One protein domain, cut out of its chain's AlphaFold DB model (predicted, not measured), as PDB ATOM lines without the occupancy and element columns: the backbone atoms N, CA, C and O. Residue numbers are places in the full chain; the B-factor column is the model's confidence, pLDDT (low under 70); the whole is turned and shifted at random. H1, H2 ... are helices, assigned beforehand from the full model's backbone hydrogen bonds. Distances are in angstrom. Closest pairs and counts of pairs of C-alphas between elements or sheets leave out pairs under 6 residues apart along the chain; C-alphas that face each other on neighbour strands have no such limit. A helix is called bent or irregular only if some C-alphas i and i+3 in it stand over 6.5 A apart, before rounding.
ATOM      1  N   LEU A 186     -50.305 -34.155  16.980       50.66
ATOM      2  CA  LEU A 186     -49.943 -34.112  18.411       50.66
ATOM      3  C   LEU A 186     -49.373 -35.437  18.957       50.66
ATOM      4  O   LEU A 186     -48.689 -35.418  19.981       50.66
ATOM      5  N   ARG A 187     -49.601 -36.580  18.288       54.50
ATOM      6  CA  ARG A 187     -49.206 -37.906  18.815       54.50
ATOM      7  C   ARG A 187     -47.699 -38.064  19.045       54.50
ATOM      8  O   ARG A 187     -47.310 -38.803  19.940       54.50
ATOM      9  N   SER A 188     -46.847 -37.338  18.317       49.00
ATOM     10  CA  SER A 188     -45.385 -37.418  18.492       49.00
ATOM     11  C   SER A 188     -44.898 -36.971  19.883       49.00
ATOM     12  O   SER A 188     -43.798 -37.339  20.292       49.00
ATOM     13  N   ILE A 189     -45.702 -36.193  20.618       55.59
ATOM     14  CA  ILE A 189     -45.399 -35.767  21.994       55.59
ATOM     15  C   ILE A 189     -45.844 -36.838  23.006       55.59
ATOM     16  O   ILE A 189     -45.182 -37.044  24.023       55.59
ATOM     17  N   GLU A 190     -46.917 -37.582  22.711       54.69
ATOM     18  CA  GLU A 190     -47.423 -38.650  23.589       54.69
ATOM     19  C   GLU A 190     -46.479 -39.871  23.668       54.69
ATOM     20  O   GLU A 190     -46.627 -40.666  24.589       54.69
ATOM     21  N   HIS A 191     -45.478 -39.991  22.781       58.03
ATOM     22  CA  HIS A 191     -44.441 -41.040  22.832       58.03
ATOM     23  C   HIS A 191     -43.118 -40.602  23.485       58.03
ATOM     24  O   HIS A 191     -42.448 -41.420  24.113       58.03
ATOM     25  N   THR A 192     -42.742 -39.321  23.404       57.25
ATOM     26  CA  THR A 192     -41.487 -38.822  24.002       57.25
ATOM     27  C   THR A 192     -41.618 -38.540  25.496       57.25
ATOM     28  O   THR A 192     -40.678 -38.811  26.244       57.25
ATOM     29  N   VAL A 193     -42.793 -38.100  25.967       60.03
ATOM     30  CA  VAL A 193     -43.070 -37.958  27.409       60.03
ATOM     31  C   VAL A 193     -42.870 -39.285  28.167       60.03
ATOM     32  O   VAL A 193     -42.150 -39.257  29.164       60.03
ATOM     33  N   PRO A 194     -43.390 -40.447  27.714       61.91
ATOM     34  CA  PRO A 194     -43.068 -41.752  28.291       61.91
ATOM     35  C   PRO A 194     -41.580 -42.076  28.419       61.91
ATOM     36  O   PRO A 194     -41.215 -42.635  29.440       61.91
ATOM     37  N   LEU A 195     -40.719 -41.726  27.457       58.66
ATOM     38  CA  LEU A 195     -39.279 -42.031  27.534       58.66
ATOM     39  C   LEU A 195     -38.565 -41.202  28.609       58.66
ATOM     40  O   LEU A 195     -37.777 -41.734  29.387       58.66
ATOM     41  N   ILE A 196     -38.875 -39.907  28.690       63.59
ATOM     42  CA  ILE A 196     -38.303 -39.000  29.699       63.59
ATOM     43  C   ILE A 196     -38.826 -39.371  31.083       63.59
ATOM     44  O   ILE A 196     -38.066 -39.420  32.050       63.59
ATOM     45  N   LEU A 197     -40.126 -39.667  31.171       63.25
ATOM     46  CA  LEU A 197     -40.735 -40.152  32.395       63.25
ATOM     47  C   LEU A 197     -40.083 -41.481  32.788       63.25
ATOM     48  O   LEU A 197     -39.598 -41.574  33.898       63.25
ATOM     49  N   PHE A 198     -39.949 -42.458  31.889       62.88
ATOM     50  CA  PHE A 198     -39.282 -43.735  32.164       62.88
ATOM     51  C   PHE A 198     -37.837 -43.550  32.647       62.88
ATOM     52  O   PHE A 198     -37.471 -44.162  33.642       62.88
ATOM     53  N   GLY A 199     -37.055 -42.640  32.056       63.88
ATOM     54  CA  GLY A 199     -35.721 -42.286  32.562       63.88
ATOM     55  C   GLY A 199     -35.733 -41.722  33.992       63.88
ATOM     56  O   GLY A 199     -34.920 -42.124  34.819       63.88
ATOM     57  N   LEU A 200     -36.689 -40.845  34.319       66.25
ATOM     58  CA  LEU A 200     -36.869 -40.293  35.672       66.25
ATOM     59  C   LEU A 200     -37.444 -41.314  36.674       66.25
ATOM     60  O   LEU A 200     -37.105 -41.270  37.854       66.25
ATOM     61  N   LEU A 201     -38.299 -42.233  36.217       61.12
ATOM     62  CA  LEU A 201     -38.897 -43.305  37.016       61.12
ATOM     63  C   LEU A 201     -37.862 -44.409  37.303       61.12
ATOM     64  O   LEU A 201     -37.804 -44.887  38.433       61.12
ATOM     65  N   LEU A 202     -36.993 -44.744  36.337       60.47
ATOM     66  CA  LEU A 202     -35.810 -45.594  36.533       60.47
ATOM     67  C   LEU A 202     -34.812 -44.975  37.517       60.47
ATOM     68  O   LEU A 202     -34.180 -45.704  38.267       60.47
ATOM     69  N   PHE A 203     -34.692 -43.646  37.561       65.88
ATOM     70  CA  PHE A 203     -33.887 -42.958  38.577       65.88
ATOM     71  C   PHE A 203     -34.577 -42.869  39.953       65.88
ATOM     72  O   PHE A 203     -33.979 -42.387  40.916       65.88
ATOM     73  N   SER A 204     -35.834 -43.317  40.075       74.75
ATOM     74  CA  SER A 204     -36.589 -43.260  41.326       74.75
ATOM     75  C   SER A 204     -36.555 -44.601  42.069       74.75
ATOM     76  O   SER A 204     -37.241 -45.557  41.701       74.75
ATOM     77  N   LYS A 205     -35.810 -44.629  43.186       75.12
ATOM     78  CA  LYS A 205     -35.834 -45.710  44.194       75.12
ATOM     79  C   LYS A 205     -37.236 -46.323  44.406       75.12
ATOM     80  O   LYS A 205     -37.375 -47.498  44.101       75.12
ATOM     81  N   PRO A 206     -38.315 -45.573  44.728       76.94
ATOM     82  CA  PRO A 206     -39.637 -46.159  45.016       76.94
ATOM     83  C   PRO A 206     -40.344 -46.880  43.847       76.94
ATOM     84  O   PRO A 206     -41.432 -47.430  44.044       76.94
ATOM     85  N   ILE A 207     -39.789 -46.859  42.630       67.12
ATOM     86  CA  ILE A 207     -40.262 -47.676  41.498       67.12
ATOM     87  C   ILE A 207     -39.343 -48.869  41.269       67.12
ATOM     88  O   ILE A 207     -39.853 -49.962  41.028       67.12
ATOM     89  N   ILE A 208     -38.031 -48.695  41.446       65.00
ATOM     90  CA  ILE A 208     -37.088 -49.807  41.592       65.00
ATOM     91  C   ILE A 208     -37.586 -50.739  42.702       65.00
ATOM     92  O   ILE A 208     -37.846 -51.898  42.421       65.00
ATOM     93  N   ASP A 209     -37.862 -50.221  43.900       70.12
ATOM     94  CA  ASP A 209     -38.362 -50.965  45.065       70.12
ATOM     95  C   ASP A 209     -39.648 -51.763  44.760       70.12
ATOM     96  O   ASP A 209     -39.885 -52.816  45.345       70.12
ATOM     97  N   LYS A 210     -40.473 -51.308  43.804       75.88
ATOM     98  CA  LYS A 210     -41.686 -52.016  43.355       75.88
ATOM     99  C   LYS A 210     -41.437 -53.050  42.263       75.88
ATOM    100  O   LYS A 210     -42.111 -54.075  42.257       75.88
ATOM    101  N   VAL A 211     -40.512 -52.798  41.339       68.38
ATOM    102  CA  VAL A 211     -40.116 -53.779  40.312       68.38
ATOM    103  C   VAL A 211     -39.305 -54.902  40.958       68.38
ATOM    104  O   VAL A 211     -39.589 -56.072  40.730       68.38
ATOM    105  N   VAL A 212     -38.373 -54.539  41.839       67.75
ATOM    106  CA  VAL A 212     -37.632 -55.431  42.735       67.75
ATOM    107  C   VAL A 212     -38.592 -56.166  43.655       67.75
ATOM    108  O   VAL A 212     -38.524 -57.381  43.702       67.75
ATOM    109  N   GLY A 213     -39.540 -55.485  44.306       70.44
ATOM    110  CA  GLY A 213     -40.565 -56.145  45.121       70.44
ATOM    111  C   GLY A 213     -41.443 -57.123  44.329       70.44
ATOM    112  O   GLY A 213     -41.835 -58.151  44.860       70.44
ATOM    113  N   GLY A 214     -41.711 -56.856  43.046       70.12
ATOM    114  CA  GLY A 214     -42.425 -57.776  42.151       70.12
ATOM    115  C   GLY A 214     -41.578 -58.944  41.622       70.12
ATOM    116  O   GLY A 214     -42.136 -59.979  41.264       70.12
ATOM    117  N   LEU A 215     -40.251 -58.793  41.577       62.78
ATOM    118  CA  LEU A 215     -39.294 -59.870  41.304       62.78
ATOM    119  C   LEU A 215     -39.068 -60.733  42.552       62.78
ATOM    120  O   LEU A 215     -39.156 -61.951  42.459       62.78
ATOM    121  N   ALA A 216     -38.872 -60.105  43.714       66.38
ATOM    122  CA  ALA A 216     -38.825 -60.747  45.022       66.38
ATOM    123  C   ALA A 216     -40.102 -61.562  45.256       66.38
ATOM    124  O   ALA A 216     -39.999 -62.763  45.434       66.38
ATOM    125  N   ALA A 217     -41.292 -60.996  45.027       69.81
ATOM    126  CA  ALA A 217     -42.565 -61.725  45.106       69.81
ATOM    127  C   ALA A 217     -42.734 -62.883  44.088       69.81
ATOM    128  O   ALA A 217     -43.710 -63.628  44.177       69.81
ATOM    129  N   LYS A 218     -41.826 -63.038  43.110       66.19
ATOM    130  CA  LYS A 218     -41.718 -64.218  42.224       66.19
ATOM    131  C   LYS A 218     -40.596 -65.192  42.631       66.19
ATOM    132  O   LYS A 218     -40.570 -66.311  42.130       66.19
ATOM    133  N   LEU A 219     -39.677 -64.769  43.498       63.72
ATOM    134  CA  LEU A 219     -38.655 -65.588  44.163       63.72
ATOM    135  C   LEU A 219     -39.149 -66.092  45.541       63.72
ATOM    136  O   LEU A 219     -38.729 -67.152  45.992       63.72
ATOM    137  N   ASP A 220     -40.117 -65.396  46.150       55.41
ATOM    138  CA  ASP A 220     -40.761 -65.654  47.451       55.41
ATOM    139  C   ASP A 220     -41.615 -66.939  47.512       55.41
ATOM    140  O   ASP A 220     -42.294 -67.184  48.510       55.41
ATOM    141  N   ASN A 221     -41.532 -67.823  46.509       61.09
ATOM    142  CA  ASN A 221     -41.864 -69.237  46.721       61.09
ATOM    143  C   ASN A 221     -40.997 -69.827  47.858       61.09
ATOM    144  O   ASN A 221     -41.446 -70.707  48.592       61.09
ATOM    145  N   GLY A 222     -39.792 -69.281  48.078       52.62
ATOM    146  CA  GLY A 222     -39.148 -69.300  49.391       52.62
ATOM    147  C   GLY A 222     -37.626 -69.163  49.370       52.62
ATOM    148  O   GLY A 222     -36.976 -69.301  48.338       52.62
ATOM    149  N   GLU A 223     -37.055 -68.976  50.563       60.41
ATOM    150  CA  GLU A 223     -35.620 -69.156  50.849       60.41
ATOM    151  C   GLU A 223     -34.623 -68.159  50.190       60.41
ATOM    152  O   GLU A 223     -33.410 -68.384  50.243       60.41
ATOM    153  N   VAL A 224     -35.079 -67.022  49.641       66.12
ATOM    154  CA  VAL A 224     -34.200 -65.905  49.216       66.12
ATOM    155  C   VAL A 224     -34.360 -64.712  50.162       66.12
ATOM    156  O   VAL A 224     -35.452 -64.172  50.311       66.12
ATOM    157  N   ASP A 225     -33.268 -64.268  50.790       70.50
ATOM    158  CA  ASP A 225     -33.300 -63.116  51.698       70.50
ATOM    159  C   ASP A 225     -33.443 -61.795  50.918       70.50
ATOM    160  O   ASP A 225     -32.526 -61.330  50.232       70.50
ATOM    161  N   ILE A 226     -34.615 -61.171  51.054       78.81
ATOM    162  CA  ILE A 226     -34.965 -59.892  50.424       78.81
ATOM    163  C   ILE A 226     -33.989 -58.775  50.843       78.81
ATOM    164  O   ILE A 226     -33.715 -57.875  50.046       78.81
ATOM    165  N   THR A 227     -33.420 -58.827  52.052       80.25
ATOM    166  CA  THR A 227     -32.477 -57.804  52.536       80.25
ATOM    167  C   THR A 227     -31.144 -57.864  51.788       80.25
ATOM    168  O   THR A 227     -30.662 -56.828  51.324       80.25
ATOM    169  N   LEU A 228     -30.609 -59.070  51.559       75.69
ATOM    170  CA  LEU A 228     -29.411 -59.297  50.744       75.69
ATOM    171  C   LEU A 228     -29.639 -58.848  49.294       75.69
ATOM    172  O   LEU A 228     -28.761 -58.218  48.693       75.69
ATOM    173  N   LEU A 229     -30.830 -59.118  48.746       80.06
ATOM    174  CA  LEU A 229     -31.226 -58.654  47.417       80.06
ATOM    175  C   LEU A 229     -31.224 -57.116  47.348       80.06
ATOM    176  O   LEU A 229     -30.607 -56.548  46.446       80.06
ATOM    177  N   GLN A 230     -31.860 -56.432  48.307       83.88
ATOM    178  CA  GLN A 230     -31.926 -54.965  48.346       83.88
ATOM    179  C   GLN A 230     -30.555 -54.302  48.545       83.88
ATOM    180  O   GLN A 230     -30.260 -53.317  47.866       83.88
ATOM    181  N   GLU A 231     -29.705 -54.827  49.430       83.50
ATOM    182  CA  GLU A 231     -28.370 -54.262  49.664       83.50
ATOM    183  C   GLU A 231     -27.465 -54.433  48.430       83.50
ATOM    184  O   GLU A 231     -26.810 -53.484  47.988       83.50
ATOM    185  N   THR A 232     -27.497 -55.620  47.814       79.81
ATOM    186  CA  THR A 232     -26.760 -55.901  46.572       79.81
ATOM    187  C   THR A 232     -27.266 -55.048  45.415       79.81
ATOM    188  O   THR A 232     -26.471 -54.572  44.603       79.81
ATOM    189  N   LEU A 233     -28.576 -54.797  45.349       81.81
ATOM    190  CA  LEU A 233     -29.146 -53.866  44.385       81.81
ATOM    191  C   LEU A 233     -28.627 -52.447  44.610       81.81
ATOM    192  O   LEU A 233     -28.215 -51.825  43.639       81.81
ATOM    193  N   ASP A 234     -28.586 -51.923  45.836       84.94
ATOM    194  CA  ASP A 234     -28.087 -50.558  46.071       84.94
ATOM    195  C   ASP A 234     -26.583 -50.405  45.751       84.94
ATOM    196  O   ASP A 234     -26.160 -49.359  45.255       84.94
ATOM    197  N   GLU A 235     -25.777 -51.454  45.936       84.00
ATOM    198  CA  GLU A 235     -24.406 -51.541  45.401       84.00
ATOM    199  C   GLU A 235     -24.382 -51.584  43.856       84.00
ATOM    200  O   GLU A 235     -23.615 -50.855  43.210       84.00
ATOM    201  N   LEU A 236     -25.258 -52.383  43.238       80.50
ATOM    202  CA  LEU A 236     -25.411 -52.482  41.784       80.50
ATOM    203  C   LEU A 236     -25.845 -51.146  41.165       80.50
ATOM    204  O   LEU A 236     -25.301 -50.761  40.132       80.50
ATOM    205  N   TRP A 237     -26.731 -50.384  41.808       82.19
ATOM    206  CA  TRP A 237     -27.133 -49.045  41.369       82.19
ATOM    207  C   TRP A 237     -25.973 -48.048  41.409       82.19
ATOM    208  O   TRP A 237     -25.869 -47.226  40.498       82.19
ATOM    209  N   LYS A 238     -25.045 -48.146  42.376       85.00
ATOM    210  CA  LYS A 238     -23.806 -47.337  42.374       85.00
ATOM    211  C   LYS A 238     -22.921 -47.681  41.171       85.00
ATOM    212  O   LYS A 238     -22.448 -46.772  40.491       85.00
ATOM    213  N   ARG A 239     -22.724 -48.973  40.868       79.25
ATOM    214  CA  ARG A 239     -21.865 -49.424  39.750       79.25
ATOM    215  C   ARG A 239     -22.491 -49.246  38.361       79.25
ATOM    216  O   ARG A 239     -21.774 -48.910  37.423       79.25
ATOM    217  N   LEU A 240     -23.806 -49.418  38.224       79.00
ATOM    218  CA  LEU A 240     -24.555 -49.153  36.988       79.00
ATOM    219  C   LEU A 240     -24.879 -47.661  36.796       79.00
ATOM    220  O   LEU A 240     -25.241 -47.264  35.690       79.00
ATOM    221  N   SER A 241     -24.729 -46.822  37.830       82.12
ATOM    222  CA  SER A 241     -24.966 -45.370  37.777       82.12
ATOM    223  C   SER A 241     -24.451 -44.684  36.498       82.12
ATOM    224  O   SER A 241     -25.253 -43.998  35.865       82.12
ATOM    225  N   PRO A 242     -23.194 -44.871  36.030       80.50
ATOM    226  CA  PRO A 242     -22.726 -44.276  34.771       80.50
ATOM    227  C   PRO A 242     -23.550 -44.668  33.530       80.50
ATOM    228  O   PRO A 242     -23.727 -43.836  32.639       80.50
ATOM    229  N   LEU A 243     -24.105 -45.884  33.469       77.81
ATOM    230  CA  LEU A 243     -24.992 -46.306  32.376       77.81
ATOM    231  C   LEU A 243     -26.356 -45.610  32.474       77.81
ATOM    232  O   LEU A 243     -26.872 -45.125  31.466       77.81
ATOM    233  N   PHE A 244     -26.909 -45.475  33.683       79.38
ATOM    234  CA  PHE A 244     -28.146 -44.719  33.908       79.38
ATOM    235  C   PHE A 244     -27.979 -43.216  33.642       79.38
ATOM    236  O   PHE A 244     -28.885 -42.603  33.082       79.38
ATOM    237  N   TRP A 245     -26.815 -42.631  33.939       83.38
ATOM    238  CA  TRP A 245     -26.465 -41.273  33.509       83.38
ATOM    239  C   TRP A 245     -26.400 -41.155  31.982       83.38
ATOM    240  O   TRP A 245     -26.934 -40.193  31.433       83.38
ATOM    241  N   GLY A 246     -25.824 -42.142  31.287       84.88
ATOM    242  CA  GLY A 246     -25.841 -42.210  29.821       84.88
ATOM    243  C   GLY A 246     -27.265 -42.224  29.250       84.88
ATOM    244  O   GLY A 246     -27.606 -41.381  28.419       84.88
ATOM    245  N   LEU A 247     -28.124 -43.118  29.752       81.50
ATOM    246  CA  LEU A 247     -29.536 -43.209  29.355       81.50
ATOM    247  C   LEU A 247     -30.320 -41.921  29.660       81.50
ATOM    248  O   LEU A 247     -31.118 -41.475  28.834       81.50
ATOM    249  N   LEU A 248     -30.070 -41.288  30.810       84.88
ATOM    250  CA  LEU A 248     -30.690 -40.018  31.200       84.88
ATOM    251  C   LEU A 248     -30.274 -38.871  30.267       84.88
ATOM    252  O   LEU A 248     -31.127 -38.092  29.838       84.88
ATOM    253  N   VAL A 249     -28.991 -38.787  29.895       88.56
ATOM    254  CA  VAL A 249     -28.495 -37.798  28.922       88.56
ATOM    255  C   VAL A 249     -29.124 -38.022  27.545       88.56
ATOM    256  O   VAL A 249     -29.597 -37.059  26.940       88.56
ATOM    257  N   VAL A 250     -29.214 -39.272  27.076       85.94
ATOM    258  CA  VAL A 250     -29.911 -39.611  25.821       85.94
ATOM    259  C   VAL A 250     -31.384 -39.190  25.882       85.94
ATOM    260  O   VAL A 250     -31.848 -38.501  24.978       85.94
ATOM    261  N   GLY A 251     -32.098 -39.488  26.973       86.75
ATOM    262  CA  GLY A 251     -33.497 -39.078  27.156       86.75
ATOM    263  C   GLY A 251     -33.706 -37.556  27.134       86.75
ATOM    264  O   GLY A 251     -34.657 -37.070  26.516       86.75
ATOM    265  N   ILE A 252     -32.800 -36.785  27.747       89.88
ATOM    266  CA  ILE A 252     -32.831 -35.312  27.704       89.88
ATOM    267  C   ILE A 252     -32.542 -34.793  26.286       89.88
ATOM    268  O   ILE A 252     -33.238 -33.888  25.820       89.88
ATOM    269  N   LEU A 253     -31.574 -35.370  25.569       89.94
ATOM    270  CA  LEU A 253     -31.294 -35.006  24.174       89.94
ATOM    271  C   LEU A 253     -32.511 -35.281  23.275       89.94
ATOM    272  O   LEU A 253     -32.921 -34.398  22.518       89.94
ATOM    273  N   THR A 254     -33.157 -36.443  23.418       88.00
ATOM    274  CA  THR A 254     -34.406 -36.783  22.714       88.00
ATOM    275  C   THR A 254     -35.533 -35.791  23.030       88.00
ATOM    276  O   THR A 254     -36.270 -35.393  22.125       88.00
ATOM    277  N   PHE A 255     -35.650 -35.313  24.276       90.38
ATOM    278  CA  PHE A 255     -36.628 -34.277  24.638       90.38
ATOM    279  C   PHE A 255     -36.352 -32.934  23.955       90.38
ATOM    280  O   PHE A 255     -37.272 -32.314  23.418       90.38
ATOM    281  N   VAL A 256     -35.092 -32.493  23.933       93.25
ATOM    282  CA  VAL A 256     -34.690 -31.249  23.257       93.25
ATOM    283  C   VAL A 256     -34.965 -31.339  21.754       93.25
ATOM    284  O   VAL A 256     -35.510 -30.396  21.180       93.25
ATOM    285  N   ILE A 257     -34.689 -32.485  21.124       91.44
ATOM    286  CA  ILE A 257     -35.030 -32.753  19.717       91.44
ATOM    287  C   ILE A 257     -36.551 -32.656  19.494       91.44
ATOM    288  O   ILE A 257     -36.987 -31.982  18.560       91.44
ATOM    289  N   ALA A 258     -37.368 -33.239  20.376       91.56
ATOM    290  CA  ALA A 258     -38.828 -33.158  20.290       91.56
ATOM    291  C   ALA A 258     -39.359 -31.716  20.436       91.56
ATOM    292  O   ALA A 258     -40.245 -31.304  19.680       91.56
ATOM    293  N   ILE A 259     -38.789 -30.921  21.350       93.44
ATOM    294  CA  ILE A 259     -39.110 -29.493  21.503       93.44
ATOM    295  C   ILE A 259     -38.717 -28.708  20.244       93.44
ATOM    296  O   ILE A 259     -39.514 -27.902  19.762       93.44
ATOM    297  N   LEU A 260     -37.532 -28.951  19.672       93.56
ATOM    298  CA  LEU A 260     -37.095 -28.298  18.431       93.56
ATOM    299  C   LEU A 260     -38.014 -28.648  17.250       93.56
ATOM    300  O   LEU A 260     -38.369 -27.755  16.479       93.56
ATOM    301  N   GLY A 261     -38.468 -29.899  17.141       90.31
ATOM    302  CA  GLY A 261     -39.471 -30.307  16.153       90.31
ATOM    303  C   GLY A 261     -40.801 -29.563  16.328       90.31
ATOM    304  O   GLY A 261     -41.317 -28.977  15.372       90.31
ATOM    305  N   PHE A 262     -41.322 -29.504  17.558       92.81
ATOM    306  CA  PHE A 262     -42.564 -28.790  17.875       92.81
ATOM    307  C   PHE A 262     -42.460 -27.279  17.603       92.81
ATOM    308  O   PHE A 262     -43.319 -26.722  16.920       92.81
ATOM    309  N   LEU A 263     -41.390 -26.616  18.050       94.62
ATOM    310  CA  LEU A 263     -41.159 -25.189  17.794       94.62
ATOM    311  C   LEU A 263     -40.918 -24.899  16.304       94.62
ATOM    312  O   LEU A 263     -41.402 -23.890  15.792       94.62
ATOM    313  N   GLY A 264     -40.229 -25.786  15.578       93.69
ATOM    314  CA  GLY A 264     -40.045 -25.677  14.130       93.69
ATOM    315  C   GLY A 264     -41.375 -25.678  13.369       93.69
ATOM    316  O   GLY A 264     -41.575 -24.844  12.480       93.69
ATOM    317  N   LEU A 265     -42.304 -26.554  13.768       90.50
ATOM    318  CA  LEU A 265     -43.667 -26.619  13.231       90.50
ATOM    319  C   LEU A 265     -44.512 -25.402  13.653       90.50
ATOM    320  O   LEU A 265     -45.031 -24.691  12.792       90.50
ATOM    321  N   CYS A 266     -44.625 -25.130  14.956       94.00
ATOM    322  CA  CYS A 266     -45.515 -24.098  15.501       94.00
ATOM    323  C   CYS A 266     -45.082 -22.669  15.152       94.00
ATOM    324  O   CYS A 266     -45.913 -21.864  14.734       94.00
ATOM    325  N   CYS A 267     -43.790 -22.346  15.253       94.19
ATOM    326  CA  CYS A 267     -43.270 -21.028  14.876       94.19
ATOM    327  C   CYS A 267     -43.055 -20.886  13.357       94.19
ATOM    328  O   CYS A 267     -42.629 -19.825  12.899       94.19
ATOM    329  N   ARG A 268     -43.294 -21.953  12.572       93.62
ATOM    330  CA  ARG A 268     -43.069 -22.024  11.112       93.62
ATOM    331  C   ARG A 268     -41.646 -21.602  10.696       93.62
ATOM    332  O   ARG A 268     -41.414 -21.126   9.581       93.62
ATOM    333  N   SER A 269     -40.684 -21.757  11.607       95.06
ATOM    334  CA  SER A 269     -39.323 -21.233  11.477       95.06
ATOM    335  C   SER A 269     -38.440 -22.216  10.719       95.06
ATOM    336  O   SER A 269     -38.037 -23.253  11.253       95.06
ATOM    337  N   LYS A 270     -38.100 -21.868   9.470       92.25
ATOM    338  CA  LYS A 270     -37.263 -22.704   8.592       92.25
ATOM    339  C   LYS A 270     -35.938 -23.100   9.254       92.25
ATOM    340  O   LYS A 270     -35.531 -24.246   9.127       92.25
ATOM    341  N   CYS A 271     -35.294 -22.193   9.993       94.88
ATOM    342  CA  CYS A 271     -34.006 -22.458  10.640       94.88
ATOM    343  C   CYS A 271     -34.110 -23.509  11.757       94.88
ATOM    344  O   CYS A 271     -33.281 -24.412  11.818       94.88
ATOM    345  N   ILE A 272     -35.142 -23.422  12.607       94.44
ATOM    346  CA  ILE A 272     -35.370 -24.390  13.695       94.44
ATOM    347  C   ILE A 272     -35.728 -25.761  13.107       94.44
ATOM    348  O   ILE A 272     -35.194 -26.777  13.542       94.44
ATOM    349  N   PHE A 273     -36.571 -25.789  12.070       90.62
ATOM    350  CA  PHE A 273     -36.950 -27.030  11.397       90.62
ATOM    351  C   PHE A 273     -35.763 -27.714  10.691       90.62
ATOM    352  O   PHE A 273     -35.604 -28.925  10.806       90.62
ATOM    353  N   ILE A 274     -34.888 -26.954  10.018       92.19
ATOM    354  CA  ILE A 274     -33.659 -27.492   9.404       92.19
ATOM    355  C   ILE A 274     -32.719 -28.072  10.471       92.19
ATOM    356  O   ILE A 274     -32.186 -29.162  10.274       92.19
ATOM    357  N   LEU A 275     -32.551 -27.390  11.612       94.44
ATOM    358  CA  LEU A 275     -31.739 -27.887  12.727       94.44
ATOM    359  C   LEU A 275     -32.307 -29.192  13.311       94.44
ATOM    360  O   LEU A 275     -31.559 -30.144  13.516       94.44
ATOM    361  N   TYR A 276     -33.625 -29.259  13.521       93.94
ATOM    362  CA  TYR A 276     -34.318 -30.475  13.958       93.94
ATOM    363  C   TYR A 276     -34.084 -31.653  12.994       93.94
ATOM    364  O   TYR A 276     -33.706 -32.739  13.438       93.94
ATOM    365  N   VAL A 277     -34.238 -31.439  11.680       91.06
ATOM    366  CA  VAL A 277     -34.001 -32.482  10.665       91.06
ATOM    367  C   VAL A 277     -32.536 -32.929  10.658       91.06
ATOM    368  O   VAL A 277     -32.275 -34.126  10.603       91.06
ATOM    369  N   ALA A 278     -31.581 -32.000  10.768       93.19
ATOM    370  CA  ALA A 278     -30.154 -32.323  10.788       93.19
ATOM    371  C   ALA A 278     -29.753 -33.167  12.013       93.19
ATOM    372  O   ALA A 278     -29.040 -34.158  11.862       93.19
ATOM    373  N   ILE A 279     -30.241 -32.821  13.212       92.88
ATOM    374  CA  ILE A 279     -29.956 -33.593  14.433       92.88
ATOM    375  C   ILE A 279     -30.634 -34.971  14.371       92.88
ATOM    376  O   ILE A 279     -30.004 -35.974  14.699       92.88
ATOM    377  N   THR A 280     -31.883 -35.042  13.900       90.06
ATOM    378  CA  THR A 280     -32.613 -36.317  13.769       90.06
ATOM    379  C   THR A 280     -31.932 -37.251  12.762       90.06
ATOM    380  O   THR A 280     -31.757 -38.431  13.046       90.06
ATOM    381  N   ALA A 281     -31.455 -36.728  11.626       90.25
ATOM    382  CA  ALA A 281     -30.702 -37.511  10.645       90.25
ATOM    383  C   ALA A 281     -29.353 -38.017  11.195       90.25
ATOM    384  O   ALA A 281     -28.959 -39.144  10.905       90.25
ATOM    385  N   ALA A 282     -28.660 -37.220  12.017       92.31
ATOM    386  CA  ALA A 282     -27.431 -37.648  12.684       92.31
ATOM    387  C   ALA A 282     -27.686 -38.743  13.739       92.31
ATOM    388  O   ALA A 282     -26.904 -39.687  13.839       92.31
ATOM    389  N   ALA A 283     -28.794 -38.654  14.484       89.75
ATOM    390  CA  ALA A 283     -29.209 -39.689  15.432       89.75
ATOM    391  C   ALA A 283     -29.558 -41.010  14.722       89.75
ATOM    392  O   ALA A 283     -29.059 -42.059  15.122       89.75
ATOM    393  N   LEU A 284     -30.331 -40.946  13.630       89.06
ATOM    394  CA  LEU A 284     -30.691 -42.103  12.802       89.06
ATOM    395  C   LEU A 284     -29.461 -42.761  12.153       89.06
ATOM    396  O   LEU A 284     -29.380 -43.984  12.066       89.06
ATOM    397  N   LEU A 285     -28.463 -41.970  11.740       93.19
ATOM    398  CA  LEU A 285     -27.186 -42.501  11.258       93.19
ATOM    399  C   LEU A 285     -26.413 -43.222  12.376       93.19
ATOM    400  O   LEU A 285     -25.857 -44.292  12.139       93.19
ATOM    401  N   ALA A 286     -26.392 -42.674  13.594       91.81
ATOM    402  CA  ALA A 286     -25.705 -43.290  14.730       91.81
ATOM    403  C   ALA A 286     -26.361 -44.612  15.175       91.81
ATOM    404  O   ALA A 286     -25.650 -45.585  15.434       91.81
ATOM    405  N   THR A 287     -27.695 -44.687  15.216       90.06
ATOM    406  CA  THR A 287     -28.414 -45.935  15.530       90.06
ATOM    407  C   THR A 287     -28.283 -46.968  14.411       90.06
ATOM    408  O   THR A 287     -28.074 -48.143  14.707       90.06
ATOM    409  N   ALA A 288     -28.292 -46.554  13.139       91.94
ATOM    410  CA  ALA A 288     -27.990 -47.447  12.019       91.94
ATOM    411  C   ALA A 288     -26.564 -48.028  12.109       91.94
ATOM    412  O   ALA A 288     -26.392 -49.235  11.959       91.94
ATOM    413  N   ILE A 289     -25.553 -47.205  12.424       94.31
ATOM    414  CA  ILE A 289     -24.172 -47.674  12.648       94.31
ATOM    415  C   ILE A 289     -24.114 -48.670  13.814       94.31
ATOM    416  O   ILE A 289     -23.479 -49.714  13.678       94.31
ATOM    417  N   PHE A 290     -24.796 -48.399  14.932       91.06
ATOM    418  CA  PHE A 290     -24.840 -49.316  16.077       91.06
ATOM    419  C   PHE A 290     -25.434 -50.686  15.707       91.06
ATOM    420  O   PHE A 290     -24.837 -51.717  16.016       91.06
ATOM    421  N   VAL A 291     -26.560 -50.707  14.985       93.38
ATOM    422  CA  VAL A 291     -27.199 -51.950  14.517       93.38
ATOM    423  C   VAL A 291     -26.309 -52.701  13.515       93.38
ATOM    424  O   VAL A 291     -26.191 -53.923  13.599       93.38
ATOM    425  N   ILE A 292     -25.624 -51.993  12.611       95.06
ATOM    426  CA  ILE A 292     -24.656 -52.604  11.682       95.06
ATOM    427  C   ILE A 292     -23.486 -53.233  12.450       95.06
ATOM    428  O   ILE A 292     -23.112 -54.362  12.150       95.06
ATOM    429  N   VAL A 293     -22.926 -52.551  13.457       94.00
ATOM    430  CA  VAL A 293     -21.826 -53.087  14.281       94.00
ATOM    431  C   VAL A 293     -22.271 -54.316  15.081       94.00
ATOM    432  O   VAL A 293     -21.520 -55.290  15.128       94.00
ATOM    433  N   TYR A 294     -23.490 -54.311  15.638       94.38
ATOM    434  CA  TYR A 294     -24.062 -55.469  16.336       94.38
ATOM    435  C   TYR A 294     -24.097 -56.716  15.445       94.38
ATOM    436  O   TYR A 294     -23.576 -57.758  15.834       94.38
ATOM    437  N   PHE A 295     -24.652 -56.607  14.231       94.62
ATOM    438  CA  PHE A 295     -24.732 -57.745  13.311       94.62
ATOM    439  C   PHE A 295     -23.384 -58.120  12.680       94.62
ATOM    440  O   PHE A 295     -23.137 -59.298  12.438       94.62
ATOM    441  N   ALA A 296     -22.503 -57.150  12.413       96.88
ATOM    442  CA  ALA A 296     -21.220 -57.403  11.756       96.88
ATOM    443  C   ALA A 296     -20.166 -58.020  12.691       96.88
ATOM    444  O   ALA A 296     -19.337 -58.808  12.235       96.88
TER     445      ALA A 296
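This is residues 186 to 296 of the 945 residues of the protein "Tetraspanin-CD63 receptor" of Clonorchis sinensis (UniProt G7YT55). A long bent helix, H3, is the spine of an open, elongated shape: H1 packs side by side with its arm H3b, and H4 folds back from the end of H3b, with residues 284 to 296 sticking out. H2 and the arm H3a make a loose V at the other end. The printed part has 111 residues, with four named helices, H1 to H4, and no named strand: all helix, only just loose, close to extended, radius of gyration of the C-alphas 19.4 A, spans 62 by 36 by 23 A.

H1, residues 186 to 202, touches residues 247 to 258 of H3b, residues 242 to 266, at a shallow tilt of 20 degrees, opposite ways; their closest C-alphas, Ile 196 and Gly 251, are 5.4 A apart. H2, residues 205 to 219, is close to but not clearly touching H3a, residues 226 to 239; their closest C-alphas, Ala 216 and Ile 226, are 6.7 A apart. H3, assigned as one helix by its hydrogen bonds, is bent, with C-alphas 239 and 242 7.2 A apart and its arms at 66 degrees. H4, residues 270 to 296, makes a hairpin with H3b; C-alphas Gly 264 and Phe 273, the closest, are 4.3 A apart, and the tilt of 37 degrees is only just steep. O i to N i+4 pairs are within hydrogen-bond range throughout H3a, H3b and H4, in 8 of 13 in H1 and 9 of 11 in H2.

H1 begins at C-alpha 186 (-49.943, -34.112, 18.411); H3b spans 36.0 A; H4, 38.4 A long, ends at C-alpha 296 (-21.220, -57.403, 11.756).

The printed part has no cut and no long link. C-alphas Glu 223 and Lys 270 are farthest apart, 62.8 A. Residues 186 to 203, 207 to 208, 211 to 212 and 215 to 224 have pLDDT under 70.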